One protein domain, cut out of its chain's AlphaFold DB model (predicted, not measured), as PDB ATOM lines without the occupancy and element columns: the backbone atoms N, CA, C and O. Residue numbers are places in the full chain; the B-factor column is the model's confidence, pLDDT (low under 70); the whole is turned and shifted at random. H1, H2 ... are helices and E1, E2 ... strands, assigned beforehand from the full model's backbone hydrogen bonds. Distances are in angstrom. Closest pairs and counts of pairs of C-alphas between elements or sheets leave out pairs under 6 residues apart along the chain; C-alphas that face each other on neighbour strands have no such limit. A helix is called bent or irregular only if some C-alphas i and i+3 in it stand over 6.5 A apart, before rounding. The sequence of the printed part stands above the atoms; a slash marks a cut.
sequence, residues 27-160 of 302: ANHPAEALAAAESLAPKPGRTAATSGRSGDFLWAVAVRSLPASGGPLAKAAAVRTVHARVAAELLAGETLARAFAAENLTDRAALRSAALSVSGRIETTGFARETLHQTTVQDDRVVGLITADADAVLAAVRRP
ATOM      1  N   ALA A  27     -58.082 177.819 -18.118       48.25
ATOM      2  CA  ALA A  27     -57.002 177.195 -17.335       48.25
ATOM      3  C   ALA A  27     -57.176 175.692 -17.028       48.25
ATOM      4  O   ALA A  27     -56.193 175.031 -16.717       48.25
ATOM      5  N   ASN A  28     -58.397 175.145 -17.105       52.47
ATOM      6  CA  ASN A  28     -58.716 173.788 -16.618       52.47
ATOM      7  C   ASN A  28     -59.566 172.955 -17.593       52.47
ATOM      8  O   ASN A  28     -60.198 171.980 -17.185       52.47
ATOM      9  N   HIS A  29     -59.633 173.345 -18.865       63.06
ATOM     10  CA  HIS A  29     -60.535 172.721 -19.830       63.06
ATOM     11  C   HIS A  29     -59.759 172.145 -21.013       63.06
ATOM     12  O   HIS A  29     -58.784 172.753 -21.458       63.06
ATOM     13  N   PRO A  30     -60.162 170.980 -21.546       69.62
ATOM     14  CA  PRO A  30     -59.514 170.428 -22.720       69.62
ATOM     15  C   PRO A  30     -59.732 171.372 -23.906       69.62
ATOM     16  O   PRO A  30     -60.866 171.761 -24.187       69.62
ATOM     17  N   ALA A  31     -58.655 171.728 -24.611       76.00
ATOM     18  CA  ALA A  31     -58.683 172.653 -25.753       76.00
ATOM     19  C   ALA A  31     -59.718 172.249 -26.823       76.00
ATOM     20  O   ALA A  31     -60.332 173.099 -27.467       76.00
ATOM     21  N   GLU A  32     -59.971 170.947 -26.955       80.62
ATOM     22  CA  GLU A  32     -60.999 170.382 -27.829       80.62
ATOM     23  C   GLU A  32     -62.420 170.844 -27.480       80.62
ATOM     24  O   GLU A  32     -63.222 171.076 -28.382       80.62
ATOM     25  N   ALA A  33     -62.740 171.019 -26.194       79.19
ATOM     26  CA  ALA A  33     -64.057 171.484 -25.770       79.19
ATOM     27  C   ALA A  33     -64.277 172.957 -26.136       79.19
ATOM     28  O   ALA A  33     -65.364 173.329 -26.576       79.19
ATOM     29  N   LEU A  34     -63.237 173.785 -26.007       76.38
ATOM     30  CA  LEU A  34     -63.280 175.191 -26.409       76.38
ATOM     31  C   LEU A  34     -63.452 175.313 -27.927       76.38
ATOM     32  O   LEU A  34     -64.392 175.959 -28.383       76.38
ATOM     33  N   ALA A  35     -62.626 174.606 -28.702       83.19
ATOM     34  CA  ALA A  35     -62.744 174.573 -30.159       83.19
ATOM     35  C   ALA A  35     -64.127 174.066 -30.616       83.19
ATOM     36  O   ALA A  35     -64.729 174.599 -31.552       83.19
ATOM     37  N   ALA A  36     -64.679 173.065 -29.922       83.62
ATOM     38  CA  ALA A  36     -66.027 172.583 -30.185       83.62
ATOM     39  C   ALA A  36     -67.083 173.668 -29.926       83.62
ATOM     40  O   ALA A  36     -67.975 173.841 -30.756       83.62
ATOM     41  N   ALA A  37     -66.972 174.432 -28.834       81.69
ATOM     42  CA  ALA A  37     -67.881 175.537 -28.528       81.69
ATOM     43  C   ALA A  37     -67.900 176.607 -29.628       81.69
ATOM     44  O   ALA A  37     -68.980 177.043 -30.030       81.69
ATOM     45  N   GLU A  38     -66.730 176.974 -30.151       81.62
ATOM     46  CA  GLU A  38     -66.595 177.959 -31.236       81.62
ATOM     47  C   GLU A  38     -67.213 177.467 -32.545       81.62
ATOM     48  O   GLU A  38     -67.831 178.236 -33.283       81.62
ATOM     49  N   SER A  39     -67.094 176.165 -32.819       85.06
ATOM     50  CA  SER A  39     -67.652 175.549 -34.026       85.06
ATOM     51  C   SER A  39     -69.181 175.405 -34.002       85.06
ATOM     52  O   SER A  39     -69.809 175.225 -35.050       85.06
ATOM     53  N   LEU A  40     -69.814 175.479 -32.822       86.81
ATOM     54  CA  LEU A  40     -71.259 175.309 -32.689       86.81
ATOM     55  C   LEU A  40     -72.002 176.564 -33.166       86.81
ATOM     56  O   LEU A  40     -72.020 177.607 -32.513       86.81
ATOM     57  N   ALA A  41     -72.716 176.425 -34.283       84.25
ATOM     58  CA  ALA A  41     -73.616 177.441 -34.817       84.25
ATOM     59  C   ALA A  41     -75.089 177.090 -34.501       84.25
ATOM     60  O   ALA A  41     -75.740 176.393 -35.291       84.25
ATOM     61  N   PRO A  42     -75.651 177.520 -33.353       83.06
ATOM     62  CA  PRO A  42     -77.052 177.259 -33.044       83.06
ATOM     63  C   PRO A  42     -77.978 177.991 -34.020       83.06
ATOM     64  O   PRO A  42     -77.791 179.164 -34.337       83.06
ATOM     65  N   LYS A  43     -79.035 177.305 -34.464       82.75
ATOM     66  CA  LYS A  43     -80.148 177.966 -35.161       82.75
ATOM     67  C   LYS A  43     -80.950 178.809 -34.156       82.75
ATOM     68  O   LYS A  43     -81.056 178.395 -32.998       82.75
ATOM     69  N   PRO A  44     -81.589 179.917 -34.577       77.62
ATOM     70  CA  PRO A  44     -82.436 180.718 -33.697       77.62
ATOM     71  C   PRO A  44     -83.455 179.859 -32.941       77.62
ATOM     72  O   PRO A  44     -84.140 179.019 -33.525       77.62
ATOM     73  N   GLY A  45     -83.514 180.032 -31.618       73.88
ATOM     74  CA  GLY A  45     -84.413 179.281 -30.739       73.88
ATOM     75  C   GLY A  45     -84.022 177.822 -30.468       73.88
ATOM     76  O   GLY A  45     -84.697 177.164 -29.675       73.88
ATOM     77  N   ARG A  46     -82.937 177.306 -31.064       83.81
ATOM     78  CA  ARG A  46     -82.445 175.936 -30.847       83.81
ATOM     79  C   ARG A  46     -81.135 175.949 -30.065       83.81
ATOM     80  O   ARG A  46     -80.313 176.847 -30.216       83.81
ATOM     81  N   THR A  47     -80.941 174.924 -29.243       88.81
ATOM     82  CA  THR A  47     -79.663 174.671 -28.573       88.81
ATOM     83  C   THR A  47     -78.868 173.675 -29.411       88.81
ATOM     84  O   THR A  47     -79.370 172.587 -29.700       88.81
ATOM     85  N   ALA A  48     -77.655 174.040 -29.814       91.38
ATOM     86  CA  ALA A  48     -76.689 173.119 -30.403       91.38
ATOM     87  C   ALA A  48     -75.823 172.538 -29.282       91.38
ATOM     88  O   ALA A  48     -75.524 173.242 -28.321       91.38
ATOM     89  N   ALA A  49     -75.463 171.261 -29.358       91.56
ATOM     90  CA  ALA A  49     -74.648 170.623 -28.333       91.56
ATOM     91  C   ALA A  49     -73.789 169.513 -28.930       91.56
ATOM     92  O   ALA A  49     -74.182 168.899 -29.923       91.56
ATOM     93  N   THR A  50     -72.645 169.264 -28.308       91.94
ATOM     94  CA  THR A  50     -71.742 168.163 -28.642       91.94
ATOM     95  C   THR A  50     -70.972 167.723 -27.397       91.94
ATOM     96  O   THR A  50     -70.917 168.455 -26.407       91.94
ATOM     97  N   SER A  51     -70.407 166.523 -27.421       91.25
ATOM     98  CA  SER A  51     -69.582 165.986 -26.341       91.25
ATOM     99  C   SER A  51     -68.442 165.147 -26.895       91.25
ATOM    100  O   SER A  51     -68.493 164.675 -28.033       91.25
ATOM    101  N   GLY A  52     -67.411 164.964 -26.081       89.19
ATOM    102  CA  GLY A  52     -66.221 164.222 -26.455       89.19
ATOM    103  C   GLY A  52     -65.402 163.787 -25.250       89.19
ATOM    104  O   GLY A  52     -65.823 163.894 -24.094       89.19
ATOM    105  N   ARG A  53     -64.225 163.248 -25.552       88.06
ATOM    106  CA  ARG A  53     -63.226 162.824 -24.575       88.06
ATOM    107  C   ARG A  53     -61.871 163.354 -25.016       88.06
ATOM    108  O   ARG A  53     -61.505 163.154 -26.165       88.06
ATOM    109  N   SER A  54     -61.144 163.957 -24.086       86.50
ATOM    110  CA  SER A  54     -59.773 164.428 -24.271       86.50
ATOM    111  C   SER A  54     -58.915 163.836 -23.157       86.50
ATOM    112  O   SER A  54     -58.998 164.274 -22.008       86.50
ATOM    113  N   GLY A  55     -58.112 162.820 -23.479       86.69
ATOM    114  CA  GLY A  55     -57.352 162.063 -22.480       86.69
ATOM    115  C   GLY A  55     -58.275 161.403 -21.452       86.69
ATOM    116  O   GLY A  55     -59.169 160.637 -21.821       86.69
ATOM    117  N   ASP A  56     -58.082 161.729 -20.176       84.38
ATOM    118  CA  ASP A  56     -58.870 161.193 -19.057       84.38
ATOM    119  C   ASP A  56     -60.133 162.002 -18.755       84.38
ATOM    120  O   ASP A  56     -60.931 161.612 -17.908       84.38
ATOM    121  N   PHE A  57     -60.377 163.088 -19.491       84.88
ATOM    122  CA  PHE A  57     -61.520 163.959 -19.252       84.88
ATOM    123  C   PHE A  57     -62.620 163.756 -20.289       84.88
ATOM    124  O   PHE A  57     -62.382 163.750 -21.500       84.88
ATOM    125  N   LEU A  58     -63.853 163.643 -19.807       88.81
ATOM    126  CA  LEU A  58     -65.055 163.829 -20.604       88.81
ATOM    127  C   LEU A  58     -65.405 165.307 -20.643       88.81
ATOM    128  O   LEU A  58     -65.242 166.029 -19.658       88.81
ATOM    129  N   TRP A  59     -65.936 165.743 -21.776       89.31
ATOM    130  CA  TRP A  59     -66.417 167.100 -21.929       89.31
ATOM    131  C   TRP A  59     -67.721 167.133 -22.717       89.31
ATOM    132  O   TRP A  59     -67.975 166.296 -23.585       89.31
ATOM    133  N   ALA A  60     -68.560 168.114 -22.416       90.94
ATOM    134  CA  ALA A  60     -69.755 168.422 -23.179       90.94
ATOM    135  C   ALA A  60     -69.935 169.930 -23.264       90.94
ATOM    136  O   ALA A  60     -69.681 170.645 -22.297       90.94
ATOM    137  N   VAL A  61     -70.422 170.397 -24.408       91.50
ATOM    138  CA  VAL A  61     -70.736 171.801 -24.652       91.50
ATOM    139  C   VAL A  61     -72.148 171.922 -25.193       91.50
ATOM    140  O   VAL A  61     -72.565 171.142 -26.050       91.50
ATOM    141  N   ALA A  62     -72.874 172.938 -24.734       92.06
ATOM    142  CA  ALA A  62     -74.116 173.373 -25.349       92.06
ATOM    143  C   ALA A  62     -74.123 174.890 -25.556       92.06
ATOM    144  O   ALA A  62     -73.739 175.652 -24.673       92.06
ATOM    145  N   VAL A  63     -74.606 175.331 -26.716       91.69
ATOM    146  CA  VAL A  63     -74.696 176.743 -27.098       91.69
ATOM    147  C   VAL A  63     -76.114 177.056 -27.554       91.69
ATOM    148  O   VAL A  63     -76.713 176.313 -28.339       91.69
ATOM    149  N   ARG A  64     -76.668 178.173 -27.080       92.12
ATOM    150  CA  ARG A  64     -77.981 178.676 -27.499       92.12
ATOM    151  C   ARG A  64     -77.934 180.181 -27.708       92.12
ATOM    152  O   ARG A  64     -77.481 180.901 -26.825       92.12
ATOM    153  N   SER A  65     -78.488 180.662 -28.819       89.44
ATOM    154  CA  SER A  65     -78.723 182.096 -29.007       89.44
ATOM    155  C   SER A  65     -79.783 182.611 -28.029       89.44
ATOM    156  O   SER A  65     -80.852 182.010 -27.860       89.44
ATOM    157  N   LEU A  66     -79.494 183.742 -27.400       84.50
ATOM    158  CA  LEU A  66     -80.445 184.508 -26.620       84.50
ATOM    159  C   LEU A  66     -81.476 185.166 -27.549       84.50
ATOM    160  O   LEU A  66     -81.141 185.619 -28.643       84.50
ATOM    161  N   PRO A  67     -82.749 185.232 -27.137       79.12
ATOM    162  CA  PRO A  67     -83.747 185.988 -27.878       79.12
ATOM    163  C   PRO A  67     -83.422 187.488 -27.831       79.12
ATOM    164  O   PRO A  67     -83.226 188.042 -26.749       79.12
ATOM    165  N   ALA A  68     -83.432 188.149 -28.996       77.44
ATOM    166  CA  ALA A  68     -83.083 189.568 -29.149       77.44
ATOM    167  C   ALA A  68     -83.925 190.521 -28.275       77.44
ATOM    168  O   ALA A  68     -83.446 191.571 -27.864       77.44
ATOM    169  N   SER A  69     -85.167 190.145 -27.957       71.12
ATOM    170  CA  SER A  69     -86.113 190.919 -27.139       71.12
ATOM    171  C   SER A  69     -86.446 190.262 -25.788       71.12
ATOM    172  O   SER A  69     -87.472 190.556 -25.176       71.12
ATOM    173  N   GLY A  70     -85.603 189.348 -25.299       68.31
ATOM    174  CA  GLY A  70     -85.853 188.625 -24.052       68.31
ATOM    175  C   GLY A  70     -85.492 189.408 -22.789       68.31
ATOM    176  O   GLY A  70     -84.327 189.740 -22.569       68.31
ATOM    177  N   GLY A  71     -86.470 189.611 -21.901       79.19
ATOM    178  CA  GLY A  71     -86.225 190.100 -20.539       79.19
ATOM    179  C   GLY A  71     -85.436 189.105 -19.660       79.19
ATOM    180  O   GLY A  71     -85.127 187.988 -20.092       79.19
ATOM    181  N   PRO A  72     -85.135 189.456 -18.395       83.00
ATOM    182  CA  PRO A  72     -84.329 188.631 -17.484       83.00
ATOM    183  C   PRO A  72     -84.814 187.180 -17.329       83.00
ATOM    184  O   PRO A  72     -84.004 186.256 -17.269       83.00
ATOM    185  N   LEU A  73     -86.133 186.955 -17.347       81.69
ATOM    186  CA  LEU A  73     -86.727 185.616 -17.276       81.69
ATOM    187  C   LEU A  73     -86.381 184.745 -18.492       81.69
ATOM    188  O   LEU A  73     -86.103 183.557 -18.333       81.69
ATOM    189  N   ALA A  74     -86.351 185.329 -19.693       82.38
ATOM    190  CA  ALA A  74     -85.981 184.615 -20.912       82.38
ATOM    191  C   ALA A  74     -84.494 184.230 -20.899       82.38
ATOM    192  O   ALA A  74     -84.147 183.115 -21.290       82.38
ATOM    193  N   LYS A  75     -83.626 185.110 -20.379       82.69
ATOM    194  CA  LYS A  75     -82.200 184.809 -20.172       82.69
ATOM    195  C   LYS A  75     -82.011 183.678 -19.160       82.69
ATOM    196  O   LYS A  75     -81.325 182.706 -19.458       82.69
ATOM    197  N   ALA A  76     -82.685 183.742 -18.011       82.81
ATOM    198  CA  ALA A  76     -82.629 182.684 -17.001       82.81
ATOM    199  C   ALA A  76     -83.145 181.334 -17.536       82.81
ATOM    200  O   ALA A  76     -82.559 180.286 -17.268       82.81
ATOM    201  N   ALA A  77     -84.218 181.345 -18.332       84.19
ATOM    202  CA  ALA A  77     -84.728 180.143 -18.989       84.19
ATOM    203  C   ALA A  77     -83.736 179.577 -20.020       84.19
ATOM    204  O   ALA A  77     -83.547 178.361 -20.081       84.19
ATOM    205  N   ALA A  78     -83.069 180.438 -20.797       85.50
ATOM    206  CA  ALA A  78     -82.030 180.025 -21.738       85.50
ATOM    207  C   ALA A  78     -80.836 179.382 -21.018       85.50
ATOM    208  O   ALA A  78     -80.403 178.308 -21.430       85.50
ATOM    209  N   VAL A  79     -80.378 179.972 -19.908       85.31
ATOM    210  CA  VAL A  79     -79.318 179.418 -19.046       85.31
ATOM    211  C   VAL A  79     -79.689 178.040 -18.517       85.31
ATOM    212  O   VAL A  79     -78.944 177.091 -18.746       85.31
ATOM    213  N   ARG A  80     -80.871 177.881 -17.912       83.31
ATOM    214  CA  ARG A  80     -81.338 176.565 -17.436       83.31
ATOM    215  C   ARG A  80     -81.439 175.535 -18.562       83.31
ATOM    216  O   ARG A  80     -81.096 174.374 -18.369       83.31
ATOM    217  N   THR A  81     -81.884 175.957 -19.744       87.38
ATOM    218  CA  THR A  81     -81.987 175.061 -20.904       87.38
ATOM    219  C   THR A  81     -80.612 174.598 -21.379       87.38
ATOM    220  O   THR A  81     -80.439 173.425 -21.695       87.38
ATOM    221  N   VAL A  82     -79.638 175.507 -21.445       88.50
ATOM    222  CA  VAL A  82     -78.258 175.176 -21.817       88.50
ATOM    223  C   VAL A  82     -77.627 174.255 -20.777       88.50
ATOM    224  O   VAL A  82     -77.063 173.241 -21.169       88.50
ATOM    225  N   HIS A  83     -77.827 174.536 -19.488       84.88
ATOM    226  CA  HIS A  83     -77.372 173.708 -18.369       84.88
ATOM    227  C   HIS A  83     -77.879 172.260 -18.477       84.88
ATOM    228  O   HIS A  83     -77.092 171.316 -18.530       84.88
ATOM    229  N   ALA A  84     -79.198 172.075 -18.596       84.56
ATOM    230  CA  ALA A  84     -79.790 170.747 -18.744       84.56
ATOM    231  C   ALA A  84     -79.298 170.047 -20.019       84.56
ATOM    232  O   ALA A  84     -79.049 168.841 -20.030       84.56
ATOM    233  N   ARG A  85     -79.123 170.808 -21.108       89.44
ATOM    234  CA  ARG A  85     -78.681 170.253 -22.385       89.44
ATOM    235  C   ARG A  85     -77.237 169.772 -22.351       89.44
ATOM    236  O   ARG A  85     -76.974 168.706 -22.898       89.44
ATOM    237  N   VAL A  86     -76.326 170.527 -21.743       88.94
ATOM    238  CA  VAL A  86     -74.917 170.127 -21.657       88.94
ATOM    239  C   VAL A  86     -74.749 168.898 -20.761       88.94
ATOM    240  O   VAL A  86     -74.061 167.957 -21.153       88.94
ATOM    241  N   ALA A  87     -75.474 168.827 -19.639       85.88
ATOM    242  CA  ALA A  87     -75.504 167.639 -18.784       85.88
ATOM    243  C   ALA A  87     -76.033 166.409 -19.535       85.88
ATOM    244  O   ALA A  87     -75.432 165.334 -19.486       85.88
ATOM    245  N   ALA A  88     -77.121 166.569 -20.293       86.44
ATOM    246  CA  ALA A  88     -77.668 165.482 -21.091       86.44
ATOM    247  C   ALA A  88     -76.724 165.017 -22.208       86.44
ATOM    248  O   ALA A  88     -76.652 163.822 -22.489       86.44
ATOM    249  N   GLU A  89     -75.996 165.938 -22.845       89.81
ATOM    250  CA  GLU A  89     -75.043 165.585 -23.897       89.81
ATOM    251  C   GLU A  89     -73.791 164.895 -23.340       89.81
ATOM    252  O   GLU A  89     -73.246 164.015 -24.007       89.81
ATOM    253  N   LEU A  90     -73.373 165.224 -22.112       88.12
ATOM    254  CA  LEU A  90     -72.343 164.468 -21.400       88.12
ATOM    255  C   LEU A  90     -72.824 163.038 -21.130       88.12
ATOM    256  O   LEU A  90     -72.186 162.082 -21.566       88.12
ATOM    257  N   LEU A  91     -73.983 162.895 -20.474       83.56
ATOM    258  CA  LEU A  91     -74.563 161.606 -20.064       83.56
ATOM    259  C   LEU A  91     -74.872 160.675 -21.244       83.56
ATOM    260  O   LEU A  91     -74.725 159.463 -21.127       83.56
ATOM    261  N   ALA A  92     -75.269 161.229 -22.388       83.00
ATOM    262  CA  ALA A  92     -75.507 160.477 -23.620       83.00
ATOM    263  C   ALA A  92     -74.319 160.517 -24.605       83.00
ATOM    264  O   ALA A  92     -74.457 160.144 -25.780       83.00
ATOM    265  N   GLY A  93     -73.163 161.002 -24.145       83.31
ATOM    266  CA  GLY A  93     -71.896 160.945 -24.859       83.31
ATOM    267  C   GLY A  93     -71.470 159.499 -25.097       83.31
ATOM    268  O   GLY A  93     -71.917 158.585 -24.409       83.31
ATOM    269  N   GLU A  94     -70.609 159.268 -26.087       82.62
ATOM    270  CA  GLU A  94     -70.261 157.905 -26.512       82.62
ATOM    271  C   GLU A  94     -69.693 157.055 -25.366       82.62
ATOM    272  O   GLU A  94     -70.101 155.908 -25.184       82.62
ATOM    273  N   THR A  95     -68.807 157.633 -24.552       80.69
ATOM    274  CA  THR A  95     -68.180 156.937 -23.423       80.69
ATOM    275  C   THR A  95     -69.206 156.455 -22.396       80.69
ATOM    276  O   THR A  95     -69.146 155.305 -21.967       80.69
ATOM    277  N   LEU A  96     -70.173 157.299 -22.022       82.00
ATOM    278  CA  LEU A  96     -71.190 156.949 -21.023       82.00
ATOM    279  C   LEU A  96     -72.321 156.106 -21.618       82.00
ATOM    280  O   LEU A  96     -72.835 155.216 -20.944       82.00
ATOM    281  N   ALA A  97     -72.633 156.279 -22.904       84.50
ATOM    282  CA  ALA A  97     -73.561 155.410 -23.619       84.50
ATOM    283  C   ALA A  97     -73.109 153.940 -23.577       84.50
ATOM    284  O   ALA A  97     -73.943 153.055 -23.419       84.50
ATOM    285  N   ARG A  98     -71.796 153.663 -23.623       85.25
ATOM    286  CA  ARG A  98     -71.271 152.296 -23.439       85.25
ATOM    287  C   ARG A  98     -71.522 151.746 -22.033       85.25
ATOM    288  O   ARG A  98     -71.772 150.554 -21.894       85.25
ATOM    289  N   ALA A  99     -71.477 152.586 -20.998       86.00
ATOM    290  CA  ALA A  99     -71.798 152.159 -19.636       86.00
ATOM    291  C   ALA A  99     -73.283 151.799 -19.493       86.00
ATOM    292  O   ALA A  99     -73.603 150.786 -18.883       86.00
ATOM    293  N   PHE A 100     -74.173 152.577 -20.110       88.81
ATOM    294  CA  PHE A 100     -75.608 152.285 -20.144       88.81
ATOM    295  C   PHE A 100     -75.968 151.098 -21.053       88.81
ATOM    296  O   PHE A 100     -76.921 150.375 -20.770       88.81
ATOM    297  N   ALA A 101     -75.186 150.841 -22.105       89.38
ATOM    298  CA  ALA A 101     -75.374 149.684 -22.976       89.38
ATOM    299  C   ALA A 101     -75.167 148.346 -22.243       89.38
ATOM    300  O   ALA A 101     -75.811 147.366 -22.604       89.38
ATOM    301  N   ALA A 102     -74.339 148.307 -21.190       88.19
ATOM    302  CA  ALA A 102     -74.213 147.131 -20.319       88.19
ATOM    303  C   ALA A 102     -75.535 146.774 -19.607       88.19
ATOM    304  O   ALA A 102     -75.747 145.627 -19.233       88.19
ATOM    305  N   GLU A 103     -76.441 147.746 -19.491       89.00
ATOM    306  CA  GLU A 103     -77.782 147.628 -18.910       89.00
ATOM    307  C   GLU A 103     -78.867 147.569 -20.003       89.00
ATOM    308  O   GLU A 103     -80.046 147.826 -19.752       89.00
ATOM    309  N   ASN A 104     -78.457 147.265 -21.243       90.25
ATOM    310  CA  ASN A 104     -79.272 147.209 -22.460       90.25
ATOM    311  C   ASN A 104     -79.954 148.536 -22.862       90.25
ATOM    312  O   ASN A 104     -80.788 148.567 -23.769       90.25
ATOM    313  N   LEU A 105     -79.562 149.667 -22.269       92.38
ATOM    314  CA  LEU A 105     -80.057 150.990 -22.662       92.38
ATOM    315  C   LEU A 105     -79.266 151.492 -23.880       92.38
ATOM    316  O   LEU A 105     -78.289 152.229 -23.756       92.38
ATOM    317  N   THR A 106     -79.650 151.034 -25.069       90.44
ATOM    318  CA  THR A 106     -78.840 151.175 -26.292       90.44
ATOM    319  C   THR A 106     -79.309 152.273 -27.248       90.44
ATOM    320  O   THR A 106     -78.521 152.725 -28.082       90.44
ATOM    321  N   ASP A 107     -80.552 152.752 -27.141       90.38
ATOM    322  CA  ASP A 107     -81.042 153.825 -28.009       90.38
ATOM    323  C   ASP A 107     -80.499 155.180 -27.536       90.38
ATOM    324  O   ASP A 107     -80.871 155.720 -26.489       90.38
ATOM    325  N   ARG A 108     -79.598 155.762 -28.332       88.19
ATOM    326  CA  ARG A 108     -78.919 157.013 -27.974       88.19
ATOM    327  C   ARG A 108     -79.864 158.211 -27.904       88.19
ATOM    328  O   ARG A 108     -79.622 159.137 -27.129       88.19
ATOM    329  N   ALA A 109     -80.917 158.237 -28.716       88.75
ATOM    330  CA  ALA A 109     -81.882 159.325 -28.672       88.75
ATOM    331  C   ALA A 109     -82.753 159.218 -27.406       88.75
ATOM    332  O   ALA A 109     -83.022 160.242 -26.771       88.75
ATOM    333  N   ALA A 110     -83.114 157.999 -26.989       90.50
ATOM    334  CA  ALA A 110     -83.868 157.766 -25.763       90.50
ATOM    335  C   ALA A 110     -83.003 158.073 -24.537       90.50
ATOM    336  O   ALA A 110     -83.469 158.760 -23.633       90.50
ATOM    337  N   LEU A 111     -81.714 157.702 -24.550       91.56
ATOM    338  CA  LEU A 111     -80.744 158.099 -23.521       91.56
ATOM    339  C   LEU A 111     -80.632 159.620 -23.385       91.56
ATOM    340  O   LEU A 111     -80.664 160.134 -22.269       91.56
ATOM    341  N   ARG A 112     -80.556 160.365 -24.497       88.88
ATOM    342  CA  ARG A 112     -80.567 161.838 -24.454       88.88
ATOM    343  C   ARG A 112     -81.858 162.380 -23.844       88.88
ATOM    344  O   ARG A 112     -81.801 163.298 -23.029       88.88
ATOM    345  N   SER A 113     -83.015 161.840 -24.233       90.25
ATOM    346  CA  SER A 113     -84.304 162.261 -23.666       90.25
ATOM    347  C   SER A 113     -84.401 161.942 -22.175       90.25
ATOM    348  O   SER A 113     -84.918 162.763 -21.418       90.25
ATOM    349  N   ALA A 114     -83.909 160.776 -21.758       91.81
ATOM    350  CA  ALA A 114     -83.861 160.358 -20.366       91.81
ATOM    351  C   ALA A 114     -82.977 161.310 -19.561       91.81
ATOM    352  O   ALA A 114     -83.443 161.901 -18.591       91.81
ATOM    353  N   ALA A 115     -81.750 161.547 -20.032       89.06
ATOM    354  CA  ALA A 115     -80.781 162.419 -19.382       89.06
ATOM    355  C   ALA A 115     -81.299 163.858 -19.222       89.06
ATOM    356  O   ALA A 115     -81.122 164.450 -18.163       89.06
ATOM    357  N   LEU A 116     -82.008 164.397 -20.222       88.00
ATOM    358  CA  LEU A 116     -82.687 165.697 -20.105       88.00
ATOM    359  C   LEU A 116     -83.766 165.702 -19.014       88.00
ATOM    360  O   LEU A 116     -83.914 166.692 -18.305       88.00
ATOM    361  N   SER A 117     -84.526 164.614 -18.881       86.69
ATOM    362  CA  SER A 117     -85.598 164.501 -17.887       86.69
ATOM    363  C   SER A 117     -85.067 164.374 -16.460       86.69
ATOM    364  O   SER A 117     -85.754 164.756 -15.511       86.69
ATOM    365  N   VAL A 118     -83.862 163.821 -16.288       86.50
ATOM    366  CA  VAL A 118     -83.279 163.577 -14.963       86.50
ATOM    367  C   VAL A 118     -82.153 164.531 -14.593       86.50
ATOM    368  O   VAL A 118     -81.746 164.500 -13.438       86.50
ATOM    369  N   SER A 119     -81.672 165.401 -15.489       79.38
ATOM    370  CA  SER A 119     -80.502 166.259 -15.222       79.38
ATOM    371  C   SER A 119     -80.654 167.065 -13.925       79.38
ATOM    372  O   SER A 119     -79.798 166.982 -13.050       79.38
ATOM    373  N   GLY A 120     -81.812 167.705 -13.722       70.19
ATOM    374  CA  GLY A 120     -82.091 168.464 -12.495       70.19
ATOM    375  C   GLY A 120     -82.223 167.603 -11.229       70.19
ATOM    376  O   GLY A 120     -82.005 168.091 -10.126       70.19
ATOM    377  N   ARG A 121     -82.554 166.310 -11.359       71.50
ATOM    378  CA  ARG A 121     -82.586 165.354 -10.232       71.50
ATOM    379  C   ARG A 121     -81.197 164.791  -9.936       71.50
ATOM    380  O   ARG A 121     -80.864 164.544  -8.786       71.50
ATOM    381  N   ILE A 122     -80.381 164.593 -10.964       68.19
ATOM    382  CA  ILE A 122     -79.006 164.112 -10.833       68.19
ATOM    383  C   ILE A 122     -78.146 165.168 -10.120       68.19
ATOM    384  O   ILE A 122     -77.387 164.825  -9.211       68.19
ATOM    385  N   GLU A 123     -78.338 166.452 -10.434       64.81
ATOM    386  CA  GLU A 123     -77.680 167.575  -9.749       64.81
ATOM    387  C   GLU A 123     -77.930 167.572  -8.231       64.81
ATOM    388  O   GLU A 123     -76.985 167.671  -7.446       64.81
ATOM    389  N   THR A 124     -79.180 167.375  -7.796       54.38
ATOM    390  CA  THR A 124     -79.539 167.384  -6.365       54.38
ATOM    391  C   THR A 124     -79.007 166.174  -5.597       54.38
ATOM    392  O   THR A 124     -78.815 166.256  -4.386       54.38
ATOM    393  N   THR A 125     -78.705 165.072  -6.289       53.62
ATOM    394  CA  THR A 125     -78.148 163.847  -5.683       53.62
ATOM    395  C   THR A 125     -76.624 163.856  -5.522       53.62
ATOM    396  O   THR A 125     -76.068 162.921  -4.953       53.62
ATOM    397  N   GLY A 126     -75.933 164.910  -5.972       51.94
ATOM    398  CA  GLY A 126     -74.492 165.085  -5.755       51.94
ATOM    399  C   GLY A 126     -73.580 164.535  -6.855       51.94
ATOM    400  O   GLY A 126     -72.369 164.705  -6.744       51.94
ATOM    401  N   PHE A 127     -74.126 163.975  -7.942       58.72
ATOM    402  CA  PHE A 127     -73.363 163.606  -9.149       58.72
ATOM    403  C   PHE A 127     -72.573 164.794  -9.725       58.72
ATOM    404  O   PHE A 127     -71.458 164.639 -10.206       58.72
ATOM    405  N   ALA A 128     -73.117 166.007  -9.591       55.56
ATOM    406  CA  ALA A 128     -72.470 167.240 -10.033       55.56
ATOM    407  C   ALA A 128     -71.164 167.581  -9.282       55.56
ATOM    408  O   ALA A 128     -70.439 168.473  -9.711       55.56
ATOM    409  N   ARG A 129     -70.840 166.901  -8.168       57.31
ATOM    410  CA  ARG A 129     -69.598 167.152  -7.409       57.31
ATOM    411  C   ARG A 129     -68.342 166.663  -8.128       57.31
ATOM    412  O   ARG A 129     -67.265 167.171  -7.848       57.31
ATOM    413  N   GLU A 130     -68.484 165.701  -9.037       62.81
ATOM    414  CA  GLU A 130     -67.380 165.138  -9.828       62.81
ATOM    415  C   GLU A 130     -67.215 165.845 -11.185       62.81
ATOM    416  O   GLU A 130     -66.396 165.453 -12.012       62.81
ATOM    417  N   THR A 131     -67.998 166.902 -11.419       67.00
ATOM    418  CA  THR A 131     -68.027 167.643 -12.678       67.00
ATOM    419  C   THR A 131     -67.730 169.117 -12.440       67.00
ATOM    420  O   THR A 131     -68.331 169.746 -11.569       67.00
ATOM    421  N   LEU A 132     -66.859 169.705 -13.254       70.75
ATOM    422  CA  LEU A 132     -66.719 171.149 -13.348       70.75
ATOM    423  C   LEU A 132     -67.743 171.661 -14.361       70.75
ATOM    424  O   LEU A 132     -67.592 171.475 -15.567       70.75
ATOM    425  N   HIS A 133     -68.791 172.314 -13.864       74.19
ATOM    426  CA  HIS A 133     -69.795 172.960 -14.701       74.19
ATOM    427  C   HIS A 133     -69.579 174.471 -14.709       74.19
ATOM    428  O   HIS A 133     -69.603 175.123 -13.666       74.19
ATOM    429  N   GLN A 134     -69.421 175.040 -15.900       77.75
ATOM    430  CA  GLN A 134     -69.451 176.476 -16.126       77.75
ATOM    431  C   GLN A 134     -70.529 176.826 -17.158       77.75
ATOM    432  O   GLN A 134     -70.646 176.195 -18.204       77.75
ATOM    433  N   THR A 135     -71.351 177.830 -16.864       77.81
ATOM    434  CA  THR A 135     -72.263 178.429 -17.845       77.81
ATOM    435  C   THR A 135     -71.981 179.918 -17.899       77.81
ATOM    436  O   THR A 135     -72.015 180.586 -16.869       77.81
ATOM    437  N   THR A 136     -71.717 180.434 -19.092       79.38
ATOM    438  CA  THR A 136     -71.452 181.852 -19.318       79.38
ATOM    439  C   THR A 136     -72.392 182.420 -20.374       79.38
ATOM    440  O   THR A 136     -72.916 181.702 -21.232       79.38
ATOM    441  N   VAL A 137     -72.643 183.721 -20.281       79.69
ATOM    442  CA  VAL A 137     -73.353 184.488 -21.302       79.69
ATOM    443  C   VAL A 137     -72.308 185.305 -22.040       79.69
ATOM    444  O   VAL A 137     -71.644 186.136 -21.428       79.69
ATOM    445  N   GLN A 138     -72.175 185.066 -23.339       75.56
ATOM    446  CA  GLN A 138     -71.236 185.769 -24.202       75.56
ATOM    447  C   GLN A 138     -72.009 186.349 -25.381       75.56
ATOM    448  O   GLN A 138     -72.709 185.618 -26.084       75.56
ATOM    449  N   ASP A 139     -71.911 187.665 -25.559       80.25
ATOM    450  CA  ASP A 139     -72.636 188.425 -26.579       80.25
ATOM    451  C   ASP A 139     -74.152 188.139 -26.564       80.25
ATOM    452  O   ASP A 139     -74.858 188.431 -25.594       80.25
ATOM    453  N   ASP A 140     -74.658 187.544 -27.644       85.94
ATOM    454  CA  ASP A 140     -76.042 187.144 -27.849       85.94
ATOM    455  C   ASP A 140     -76.262 185.644 -27.601       85.94
ATOM    456  O   ASP A 140     -77.230 185.071 -28.101       85.94
ATOM    457  N   ARG A 141     -75.385 184.972 -26.848       88.31
ATOM    458  CA  ARG A 141     -75.430 183.517 -26.639       88.31
ATOM    459  C   ARG A 141     -75.231 183.130 -25.185       88.31
ATOM    460  O   ARG A 141     -74.605 183.823 -24.390       88.31
ATOM    461  N   VAL A 142     -75.758 181.963 -24.851       88.00
ATOM    462  CA  VAL A 142     -75.423 181.235 -23.633       88.00
ATOM    463  C   VAL A 142     -74.603 180.018 -24.023       88.00
ATOM    464  O   VAL A 142     -75.033 179.245 -24.885       88.00
ATOM    465  N   VAL A 143     -73.460 179.845 -23.369       87.69
ATOM    466  CA  VAL A 143     -72.557 178.706 -23.533       87.69
ATOM    467  C   VAL A 143     -72.475 177.967 -22.204       87.69
ATOM    468  O   VAL A 143     -72.164 178.559 -21.175       87.69
ATOM    469  N   GLY A 144     -72.777 176.676 -22.221       88.62
ATOM    470  CA  GLY A 144     -72.576 175.763 -21.102       88.62
ATOM    471  C   GLY A 144     -71.473 174.782 -21.448       88.62
ATOM    472  O   GLY A 144     -71.484 174.218 -22.541       88.62
ATOM    473  N   LEU A 145     -70.553 174.574 -20.516       86.56
ATOM    474  CA  LEU A 145     -69.461 173.617 -20.596       86.56
ATOM    475  C   LEU A 145     -69.474 172.768 -19.326       86.56
ATOM    476  O   LEU A 145     -69.492 173.302 -18.215       86.56
ATOM    477  N   ILE A 146     -69.438 171.451 -19.499       86.81
ATOM    478  CA  ILE A 146     -69.131 170.520 -18.418       86.81
ATOM    479  C   ILE A 146     -67.864 169.769 -18.785       86.81
ATOM    480  O   ILE A 146     -67.768 169.226 -19.886       86.81
ATOM    481  N   THR A 147     -66.931 169.698 -17.845       85.19
ATOM    482  CA  THR A 147     -65.771 168.811 -17.895       85.19
ATOM    483  C   THR A 147     -65.752 167.927 -16.660       85.19
ATOM    484  O   THR A 147     -66.205 168.326 -15.586       85.19
ATOM    485  N   ALA A 148     -65.298 166.688 -16.809       84.62
ATOM    486  CA  ALA A 148     -65.285 165.732 -15.713       84.62
ATOM    487  C   ALA A 148     -64.247 164.638 -15.943       84.62
ATOM    488  O   ALA A 148     -63.980 164.275 -17.088       84.62
ATOM    489  N   ASP A 149     -63.696 164.091 -14.862       85.19
ATOM    490  CA  ASP A 149     -62.859 162.895 -14.934       85.19
ATOM    491  C   ASP A 149     -63.700 161.695 -15.402       85.19
ATOM    492  O   ASP A 149     -64.795 161.439 -14.890       85.19
ATOM    493  N   ALA A 150     -63.226 160.989 -16.427       84.38
ATOM    494  CA  ALA A 150     -63.991 159.933 -17.073       84.38
ATOM    495  C   ALA A 150     -64.252 158.749 -16.138       84.38
ATOM    496  O   ALA A 150     -65.354 158.193 -16.163       84.38
ATOM    497  N   ASP A 151     -63.269 158.370 -15.325       85.00
ATOM    498  CA  ASP A 151     -63.357 157.202 -14.453       85.00
ATOM    499  C   ASP A 151     -64.244 157.491 -13.241       85.00
ATOM    500  O   ASP A 151     -65.073 156.650 -12.877       85.00
ATOM    501  N   ALA A 152     -64.149 158.700 -12.680       83.12
ATOM    502  CA  ALA A 152     -65.051 159.179 -11.638       83.12
ATOM    503  C   ALA A 152     -66.510 159.139 -12.120       83.12
ATOM    504  O   ALA A 152     -67.337 158.430 -11.541       83.12
ATOM    505  N   VAL A 153     -66.805 159.759 -13.269       82.56
ATOM    506  CA  VAL A 153     -68.173 159.794 -13.807       82.56
ATOM    507  C   VAL A 153     -68.691 158.399 -14.150       82.56
ATOM    508  O   VAL A 153     -69.845 158.083 -13.854       82.56
ATOM    509  N   LEU A 154     -67.865 157.534 -14.743       84.81
ATOM    510  CA  LEU A 154     -68.249 156.147 -15.017       84.81
ATOM    511  C   LEU A 154     -68.572 155.382 -13.726       84.81
ATOM    512  O   LEU A 154     -69.550 154.628 -13.689       84.81
ATOM    513  N   ALA A 155     -67.788 155.581 -12.666       84.56
ATOM    514  CA  ALA A 155     -68.053 154.988 -11.362       84.56
ATOM    515  C   ALA A 155     -69.345 155.542 -10.739       84.56
ATOM    516  O   ALA A 155     -70.133 154.767 -10.193       84.56
ATOM    517  N   ALA A 156     -69.597 156.847 -10.851       81.75
ATOM    518  CA  ALA A 156     -70.797 157.490 -10.329       81.75
ATOM    519  C   ALA A 156     -72.069 157.064 -11.071       81.75
ATOM    520  O   ALA A 156     -73.070 156.761 -10.425       81.75
ATOM    521  N   VAL A 157     -72.035 156.956 -12.406       83.88
ATOM    522  CA  VAL A 157     -73.177 156.483 -13.212       83.88
ATOM    523  C   VAL A 157     -73.615 155.081 -12.791       83.88
ATOM    524  O   VAL A 157     -74.811 154.806 -12.726       83.88
ATOM    525  N   ARG A 158     -72.660 154.200 -12.473       83.38
ATOM    526  CA  ARG A 158     -72.932 152.816 -12.051       83.38
ATOM    527  C   ARG A 158     -73.468 152.704 -10.624       83.38
ATOM    528  O   ARG A 158     -73.955 151.642 -10.242       83.38
ATOM    529  N   ARG A 159     -73.369 153.761  -9.817       79.19
ATOM    530  CA  ARG A 159     -73.848 153.765  -8.432       79.19
ATOM    531  C   ARG A 159     -75.282 154.303  -8.357       79.19
ATOM    532  O   ARG A 159     -75.653 155.212  -9.105       79.19
ATOM    533  N   PRO A 160     -76.112 153.790  -7.431       78.88
ATOM    534  CA  PRO A 160     -77.373 154.438  -7.103       78.88
ATOM    535  C   PRO A 160     -77.138 155.892  -6.650       78.88
ATOM    536  O   PRO A 160     -76.161 156.150  -5.945       78.88
TER     537      PRO A 160
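AT A GLANCE: This is residues 27 to 160 of the 302 residues of an uncharacterized protein of Alienimonas californiensis (UniProt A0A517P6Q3). A twisted sheet of four strands lies between two helices: the long H2 covers one face slantwise, and the short H1 runs along the strands on the other face. H4 crosses the last part of H2 without reaching the sheet, and the short H3, H5 and H6 gather at one end of the sheet. The printed part has 134 residues, with six named helices and four named strands in the order H1 E1 E2 H2 H3 H4 H5 E3 E4 H6; the sheet runs E1 E2 E4 E3, all antiparallel, and the class is mixed. It is compact, with a radius of gyration of the C-alphas of 14.5 A, and spans 45 by 30 by 25 A, only just elongated.

HOW THE PARTS SIT: In the sheet, E1, residues 47 to 54, and E2, residues 57 to 65, form a hairpin, with N 50 and O 61 at 2.9 A. E3, residues 131 to 138, and E4, residues 141 to 149, form another, with N 134 and O 145 at 2.9 A. The inner strands E2 and E4 are antiparallel neighbours, with N 60 and O 146 within hydrogen-bond range at 2.9 A. The sheet has helices on both faces, three layers: H2, residues 72 to 91, is on one face at a height over the sheet of 7.3 A, and H1, residues 31 to 39, is on the opposite face at 8.2 A. The closest C-alphas of H2 and E2 are those of Ala 62 and Val 86, 5.0 A; those of H1 and E2 are Ala 37 and Val 61, 6.1 A. H4, residues 108 to 124, is not on the sheet; H2 touches it with residues 84 to 91 alone, closest at the C-alphas of Ala 88 and Ala 115, 4.7 A, at a steep tilt of 63 degrees, opposite ways. H6, residues 150 to 157, is on the same face as H2. H3, residues 94 to 101, only grazes the sheet and only just touches H6, with 3 pairs of C-alphas within 8 A, closest at Leu 96 and Leu 154, 6.7 A. H5, residues 127 to 130, only grazes the sheet and touches H6, closest at the C-alphas of Glu 130 and Ala 152, 6.6 A. In H1, H2 and H6 every O i to N i+4 pair is within hydrogen-bond range, in H3 3 of 4 and in H4 10 of 13; H5 is too short for such a pair.

IN THESE COORDINATES: E2 and E4 each measure 26.8 A from first to last C-alpha, E1 22.8 A and E3 21.7 A. H2 measures 28.9 A, from C-alpha 72 at (-84.329, 188.631, -17.484) to C-alpha 91 at (-74.563, 161.606, -20.064). H4 measures 24.0 A; it is irregular, with C-alphas 117 and 120 7.6 A apart, and has a kink of 52 degrees near residue 118. H1 begins at C-alpha 31, (-58.683, 172.653, -25.753), and measures 12.5 A.

THE WHOLE: The C-alphas farthest apart, those of Ser 69 and Ala 102, are 45.9 A apart. The printed part has no cut, and no link is long. The mean pLDDT of the printed part is 81.9; residues 27 to 30, residue 70 and residues 122 to 131 are under 70.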